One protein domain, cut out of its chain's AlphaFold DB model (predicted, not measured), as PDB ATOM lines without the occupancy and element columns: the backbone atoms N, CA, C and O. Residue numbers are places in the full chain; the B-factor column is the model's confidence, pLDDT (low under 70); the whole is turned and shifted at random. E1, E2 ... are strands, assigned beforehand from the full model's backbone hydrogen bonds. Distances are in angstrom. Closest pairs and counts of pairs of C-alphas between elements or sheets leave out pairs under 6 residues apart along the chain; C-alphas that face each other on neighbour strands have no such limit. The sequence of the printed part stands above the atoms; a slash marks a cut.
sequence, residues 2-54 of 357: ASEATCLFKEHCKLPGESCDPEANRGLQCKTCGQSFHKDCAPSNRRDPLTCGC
ATOM      1  N   ALA A   2      26.186 -27.666  34.684       47.62
ATOM      2  CA  ALA A   2      25.297 -27.894  33.548       47.62
ATOM      3  C   ALA A   2      26.128 -28.497  32.409       47.62
ATOM      4  O   ALA A   2      27.143 -27.924  32.024       47.62
ATOM      5  N   SER A   3      25.752 -29.680  31.933       57.91
ATOM      6  CA  SER A   3      26.367 -30.301  30.762       57.91
ATOM      7  C   SER A   3      26.093 -29.424  29.544       57.91
ATOM      8  O   SER A   3      24.930 -29.234  29.190       57.91
ATOM      9  N   GLU A   4      27.139 -28.876  28.925       73.19
ATOM     10  CA  GLU A   4      27.021 -28.100  27.689       73.19
ATOM     11  C   GLU A   4      26.339 -28.957  26.617       73.19
ATOM     12  O   GLU A   4      26.863 -29.990  26.192       73.19
ATOM     13  N   ALA A   5      25.132 -28.553  26.215       74.19
ATOM     14  CA  ALA A   5      24.351 -29.260  25.212       74.19
ATOM     15  C   ALA A   5      25.105 -29.226  23.875       74.19
ATOM     16  O   ALA A   5      25.157 -28.202  23.193       74.19
ATOM     17  N   THR A   6      25.733 -30.345  23.523       85.44
ATOM     18  CA  THR A   6      26.491 -30.491  22.280       85.44
ATOM     19  C   THR A   6      25.534 -30.853  21.150       85.44
ATOM     20  O   THR A   6      24.713 -31.757  21.302       85.44
ATOM     21  N   CYS A   7      25.639 -30.170  20.007       86.25
ATOM     22  CA  CYS A   7      24.804 -30.459  18.840       86.25
ATOM     23  C   CYS A   7      24.982 -31.916  18.388       86.25
ATOM     24  O   CYS A   7      26.112 -32.389  18.236       86.25
ATOM     25  N   LEU A   8      23.867 -32.603  18.117       88.31
ATOM     26  CA  LEU A   8      23.838 -34.008  17.696       88.31
ATOM     27  C   LEU A   8      24.787 -34.318  16.522       88.31
ATOM     28  O   LEU A   8      25.375 -35.395  16.467       88.31
ATOM     29  N   PHE A   9      24.951 -33.376  15.590       85.25
ATOM     30  CA  PHE A   9      25.766 -33.568  14.388       85.25
ATOM     31  C   PHE A   9      27.275 -33.437  14.629       85.25
ATOM     32  O   PHE A   9      28.039 -33.711  13.709       85.25
ATOM     33  N   LYS A  10      27.712 -33.061  15.844       88.12
ATOM     34  CA  LYS A  10      29.120 -32.945  16.271       88.12
ATOM     35  C   LYS A  10      30.021 -32.331  15.188       88.12
ATOM     36  O   LYS A  10      29.933 -31.136  14.938       88.12
ATOM     37  N   GLU A  11      30.847 -33.144  14.529       85.00
ATOM     38  CA  GLU A  11      31.817 -32.735  13.500       85.00
ATOM     39  C   GLU A  11      31.169 -32.194  12.213       85.00
ATOM     40  O   GLU A  11      31.796 -31.457  11.461       85.00
ATOM     41  N   HIS A  12      29.899 -32.517  11.973       81.44
ATOM     42  CA  HIS A  12      29.100 -32.007  10.858       81.44
ATOM     43  C   HIS A  12      28.179 -30.852  11.267       81.44
ATOM     44  O   HIS A  12      27.302 -30.449  10.498       81.44
ATOM     45  N   CYS A  13      28.347 -30.320  12.481       85.81
ATOM     46  CA  CYS A  13      27.636 -29.129  12.910       85.81
ATOM     47  C   CYS A  13      28.072 -27.933  12.056       85.81
ATOM     48  O   CYS A  13      29.250 -27.588  12.005       85.81
ATOM     49  N   LYS A  14      27.111 -27.264  11.419       87.81
ATOM     50  CA  LYS A  14      27.371 -26.036  10.656       87.81
ATOM     51  C   LYS A  14      27.669 -24.827  11.549       87.81
ATOM     52  O   LYS A  14      28.208 -23.845  11.055       87.81
ATOM     53  N   LEU A  15      27.322 -24.904  12.835       88.44
ATOM     54  CA  LEU A  15      27.490 -23.841  13.831       88.44
ATOM     55  C   LEU A  15      28.286 -24.362  15.047       88.44
ATOM     56  O   LEU A  15      27.723 -24.555  16.129       88.44
ATOM     57  N   PRO A  16      29.583 -24.692  14.889       85.06
ATOM     58  CA  PRO A  16      30.399 -25.165  16.003       85.06
ATOM     59  C   PRO A  16      30.585 -24.053  17.048       85.06
ATOM     60  O   PRO A  16      30.917 -22.921  16.710       85.06
ATOM     61  N   GLY A  17      30.375 -24.384  18.325       84.38
ATOM     62  CA  GLY A  17      30.518 -23.446  19.448       84.38
ATOM     63  C   GLY A  17      29.261 -22.641  19.797       84.38
ATOM     64  O   GLY A  17      29.227 -22.016  20.853       84.38
ATOM     65  N   GLU A  18      28.206 -22.687  18.977       86.56
ATOM     66  CA  GLU A  18      26.910 -22.104  19.340       86.56
ATOM     67  C   GLU A  18      26.026 -23.101  20.096       86.56
ATOM     68  O   GLU A  18      25.957 -24.283  19.742       86.56
ATOM     69  N   SER A  19      25.286 -22.627  21.105       84.50
ATOM     70  CA  SER A  19      24.363 -23.479  21.857       84.50
ATOM     71  C   SER A  19      23.189 -23.928  20.983       84.50
ATOM     72  O   SER A  19      22.521 -23.128  20.327       84.50
ATOM     73  N   CYS A  20      22.904 -25.230  20.984       85.75
ATOM     74  CA  CYS A  20      21.736 -25.808  20.318       85.75
ATOM     75  C   CYS A  20      20.523 -25.890  21.260       85.75
ATOM     76  O   CYS A  20      19.730 -26.823  21.169       85.75
ATOM     77  N   ASP A  21      20.396 -24.952  22.199       85.44
ATOM     78  CA  ASP A  21      19.360 -24.993  23.229       85.44
ATOM     79  C   ASP A  21      17.971 -24.680  22.625       85.44
ATOM     80  O   ASP A  21      17.794 -23.615  22.008       85.44
ATOM     81  N   PRO A  22      16.986 -25.595  22.741       80.19
ATOM     82  CA  PRO A  22      15.626 -25.339  22.282       80.19
ATOM     83  C   PRO A  22      14.938 -24.212  23.067       80.19
ATOM     84  O   PRO A  22      14.145 -23.483  22.472       80.19
ATOM     85  N   GLU A  23      15.263 -24.002  24.350       84.62
ATOM     86  CA  GLU A  23      14.660 -22.933  25.165       84.62
ATOM     87  C   GLU A  23      15.120 -21.546  24.706       84.62
ATOM     88  O   GLU A  23      14.341 -20.593  24.686       84.62
ATOM     89  N   ALA A  24      16.360 -21.445  24.216       84.50
ATOM     90  CA  ALA A  24      16.891 -20.233  23.599       84.50
ATOM     91  C   ALA A  24      16.392 -20.008  22.154       84.50
ATOM     92  O   ALA A  24      16.816 -19.055  21.499       84.50
ATOM     93  N   ASN A  25      15.520 -20.885  21.631       81.06
ATOM     94  CA  ASN A  25      14.968 -20.871  20.268       81.06
ATOM     95  C   ASN A  25      16.024 -20.989  19.139       81.06
ATOM     96  O   ASN A  25      15.736 -20.725  17.963       81.06
ATOM     97  N   ARG A  26      17.246 -21.413  19.492       84.06
ATOM     98  CA  ARG A  26      18.379 -21.624  18.570       84.06
ATOM     99  C   ARG A  26      18.498 -23.076  18.097       84.06
ATOM    100  O   ARG A  26      19.069 -23.331  17.037       84.06
ATOM    101  N   GLY A  27      17.918 -24.022  18.838       88.38
ATOM    102  CA  GLY A  27      17.876 -25.442  18.489       88.38
ATOM    103  C   GLY A  27      16.474 -25.980  18.195       88.38
ATOM    104  O   GLY A  27      15.457 -25.336  18.446       88.38
ATOM    105  N   LEU A  28      16.439 -27.195  17.660       90.44
ATOM    106  CA  LEU A  28      15.295 -28.097  17.621       90.44
ATOM    107  C   LEU A  28      15.660 -29.349  18.417       90.44
ATOM    108  O   LEU A  28      16.810 -29.784  18.396       90.44
ATOM    109  N   GLN A  29      14.683 -29.941  19.097       91.75
ATOM    110  CA  GLN A  29      14.855 -31.222  19.771       91.75
ATOM    111  C   GLN A  29      14.237 -32.325  18.919       91.75
ATOM    112  O   GLN A  29      13.095 -32.211  18.462       91.75
ATOM    113  N   CYS A  30      14.985 -33.400  18.685       88.44
ATOM    114  CA  CYS A  30      14.461 -34.514  17.921       88.44
ATOM    115  C   CYS A  30      13.371 -35.235  18.710       88.44
ATOM    116  O   CYS A  30      13.623 -35.712  19.816       88.44
ATOM    117  N   LYS A  31      12.192 -35.411  18.107       88.12
ATOM    118  CA  LYS A  31      11.089 -36.158  18.730       88.12
ATOM    119  C   LYS A  31      11.420 -37.625  19.015       88.12
ATOM    120  O   LYS A  31      10.815 -38.209  19.903       88.12
ATOM    121  N   THR A  32      12.344 -38.221  18.259       86.50
ATOM    122  CA  THR A  32      12.668 -39.652  18.361       86.50
ATOM    123  C   THR A  32      13.734 -39.934  19.416       86.50
ATOM    124  O   THR A  32      13.541 -40.810  20.248       86.50
ATOM    125  N   CYS A  33      14.861 -39.214  19.393       87.75
ATOM    126  CA  CYS A  33      15.986 -39.476  20.301       87.75
ATOM    127  C   CYS A  33      16.145 -38.439  21.422       87.75
ATOM    128  O   CYS A  33      17.031 -38.585  22.258       87.75
ATOM    129  N   GLY A  34      15.346 -37.367  21.424       90.69
ATOM    130  CA  GLY A  34      15.414 -36.300  22.424       90.69
ATOM    131  C   GLY A  34      16.660 -35.411  22.341       90.69
ATOM    132  O   GLY A  34      16.808 -34.517  23.168       90.69
ATOM    133  N   GLN A  35      17.559 -35.620  21.374       90.56
ATOM    134  CA  GLN A  35      18.766 -34.802  21.248       90.56
ATOM    135  C   GLN A  35      18.502 -33.482  20.529       90.56
ATOM    136  O   GLN A  35      17.692 -33.415  19.598       90.56
ATOM    137  N   SER A  36      19.219 -32.444  20.952       91.94
ATOM    138  CA  SER A  36      19.117 -31.103  20.388       91.94
ATOM    139  C   SER A  36      20.078 -30.906  19.209       91.94
ATOM    140  O   SER A  36      21.213 -31.387  19.210       91.94
ATOM    141  N   PHE A  37      19.625 -30.192  18.183       92.06
ATOM    142  CA  PHE A  37      20.406 -29.845  16.997       92.06
ATOM    143  C   PHE A  37      20.006 -28.465  16.470       92.06
ATOM    144  O   PHE A  37      18.886 -28.013  16.685       92.06
ATOM    145  N   HIS A  38      20.904 -27.761  15.779       91.88
ATOM    146  CA  HIS A  38      20.567 -26.458  15.191       91.88
ATOM    147  C   HIS A  38      19.584 -26.605  14.026       91.88
ATOM    148  O   HIS A  38      19.658 -27.574  13.268       91.88
ATOM    149  N   LYS A  39      18.723 -25.601  13.825       87.94
ATOM    150  CA  LYS A  39      17.781 -25.544  12.689       87.94
ATOM    151  C   LYS A  39      18.494 -25.726  11.339       87.94
ATOM    152  O   LYS A  39      18.008 -26.470  10.494       87.94
ATOM    153  N   ASP A  40      19.687 -25.153  11.180       87.62
ATOM    154  CA  ASP A  40      20.480 -25.236   9.940       87.62
ATOM    155  C   ASP A  40      21.189 -26.583   9.731       87.62
ATOM    156  O   ASP A  40      21.615 -26.913   8.616       87.62
ATOM    157  N   CYS A  41      21.321 -27.361  10.808       83.88
ATOM    158  CA  CYS A  41      21.860 -28.718  10.780       83.88
ATOM    159  C   CYS A  41      20.772 -29.767  10.514       83.88
ATOM    160  O   CYS A  41      21.104 -30.926  10.277       83.88
ATOM    161  N   ALA A  42      19.489 -29.380  10.522       82.69
ATOM    162  CA  ALA A  42      18.401 -30.278  10.170       82.69
ATOM    163  C   ALA A  42      18.623 -30.828   8.747       82.69
ATOM    164  O   ALA A  42      18.892 -30.050   7.820       82.69
ATOM    165  N   PRO A  43      18.519 -32.153   8.534       70.50
ATOM    166  CA  PRO A  43      18.619 -32.713   7.199       70.50
ATOM    167  C   PRO A  43      17.530 -32.079   6.333       70.50
ATOM    168  O   PRO A  43      16.369 -32.021   6.727       70.50
ATOM    169  N   SER A  44      17.888 -31.618   5.135       61.12
ATOM    170  CA  SER A  44      17.000 -30.875   4.225       61.12
ATOM    171  C   SER A  44      15.794 -31.680   3.705       61.12
ATOM    172  O   SER A  44      15.109 -31.251   2.776       61.12
ATOM    173  N   ASN A  45      15.527 -32.862   4.268       49.34
ATOM    174  CA  ASN A  45      14.452 -33.745   3.862       49.34
ATOM    175  C   ASN A  45      13.118 -33.243   4.447       49.34
ATOM    176  O   ASN A  45      12.774 -33.473   5.603       49.34
ATOM    177  N   ARG A  46      12.386 -32.508   3.604       53.25
ATOM    178  CA  ARG A  46      11.293 -31.558   3.895       53.25
ATOM    179  C   ARG A  46      10.010 -32.101   4.554       53.25
ATOM    180  O   ARG A  46       8.992 -31.418   4.502       53.25
ATOM    181  N   ARG A  47       9.983 -33.313   5.119       64.25
ATOM    182  CA  ARG A  47       8.723 -33.898   5.632       64.25
ATOM    183  C   ARG A  47       8.469 -33.686   7.120       64.25
ATOM    184  O   ARG A  47       7.304 -33.572   7.480       64.25
ATOM    185  N   ASP A  48       9.501 -33.588   7.955       76.00
ATOM    186  CA  ASP A  48       9.332 -33.203   9.361       76.00
ATOM    187  C   ASP A  48      10.625 -32.562   9.906       76.00
ATOM    188  O   ASP A  48      11.615 -33.276  10.108       76.00
ATOM    189  N   PRO A  49      10.646 -31.237  10.156       72.88
ATOM    190  CA  PRO A  49      11.829 -30.540  10.665       72.88
ATOM    191  C   PRO A  49      12.247 -30.995  12.074       72.88
ATOM    192  O   PRO A  49      13.331 -30.642  12.527       72.88
ATOM    193  N   LEU A  50      11.427 -31.791  12.772       80.88
ATOM    194  CA  LEU A  50      11.689 -32.277  14.133       80.88
ATOM    195  C   LEU A  50      12.298 -33.690  14.168       80.88
ATOM    196  O   LEU A  50      12.365 -34.319  15.230       80.88
ATOM    197  N   THR A  51      12.760 -34.202  13.024       79.81
ATOM    198  CA  THR A  51      13.397 -35.521  12.921       79.81
ATOM    199  C   THR A  51      14.857 -35.401  12.497       79.81
ATOM    200  O   THR A  51      15.193 -34.757  11.509       79.81
ATOM    201  N   CYS A  52      15.746 -36.032  13.265       79.19
ATOM    202  CA  CYS A  52      17.189 -35.907  13.085       79.19
ATOM    203  C   CYS A  52      17.787 -36.893  12.070       79.19
ATOM    204  O   CYS A  52      18.997 -36.929  11.875       79.19
ATOM    205  N   GLY A  53      16.951 -37.738  11.455       74.69
ATOM    206  CA  GLY A  53      17.400 -38.886  10.660       74.69
ATOM    207  C   GLY A  53      17.893 -40.073  11.499       74.69
ATOM    208  O   GLY A  53      18.309 -41.085  10.941       74.69
ATOM    209  N   CYS A  54      17.816 -39.974  12.827       76.81
ATOM    210  CA  CYS A  54      18.034 -41.072  13.757       76.81
ATOM    211  C   CYS A  54      17.082 -42.232  13.445       76.81
ATOM    212  O   CYS A  54      15.860 -42.077  13.480       76.81
TER     213      CYS A  54
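Overview. This is residues 2 to 54 of the 357 residues of an uncharacterized protein of Guillardia theta (strain CCMP2712) (UniProt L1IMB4). This domain has little regular structure: it is mostly loops, with one short hairpin of strands, E1 and E2, in the middle, the long stretch of residues 2 to 26 towards one end and residues 39 to 54 towards the other. Of 53 printed residues, 6 are in named elements, E1 then E2, antiparallel; the class is all strand, with no named helix. The whole is compact, with a radius of gyration of the C-alphas of 10.2 A, and elongated, spanning 32 by 19 by 18 A.

Along the chain. Start at C-alpha 2, at (25.297, -27.894, 33.548). Find C-alpha 27 at (17.876, -25.442, 18.489), where E1, residues 27 to 29, begins its 6.6 A. E2, residues 36 to 38, runs 7.1 A to C-alpha 38 at (20.567, -26.458, 15.191).

Arrangement. E1 and E2 form a hairpin with a short link, their directions 143 degrees apart. Look at N 28 and O 37, within hydrogen-bond range at 2.8 A, and N 37 and O 28, at 2.9 A. C-alphas 29 and 36 face each other at 4.3 A.

Size, cuts and confidence. The two farthest C-alphas, of Ala 2 and Arg 47, are 33.0 A apart. The printed part has no cut. Its mean pLDDT is 81.1; residues 2 to 3 and 44 to 47 are under 70.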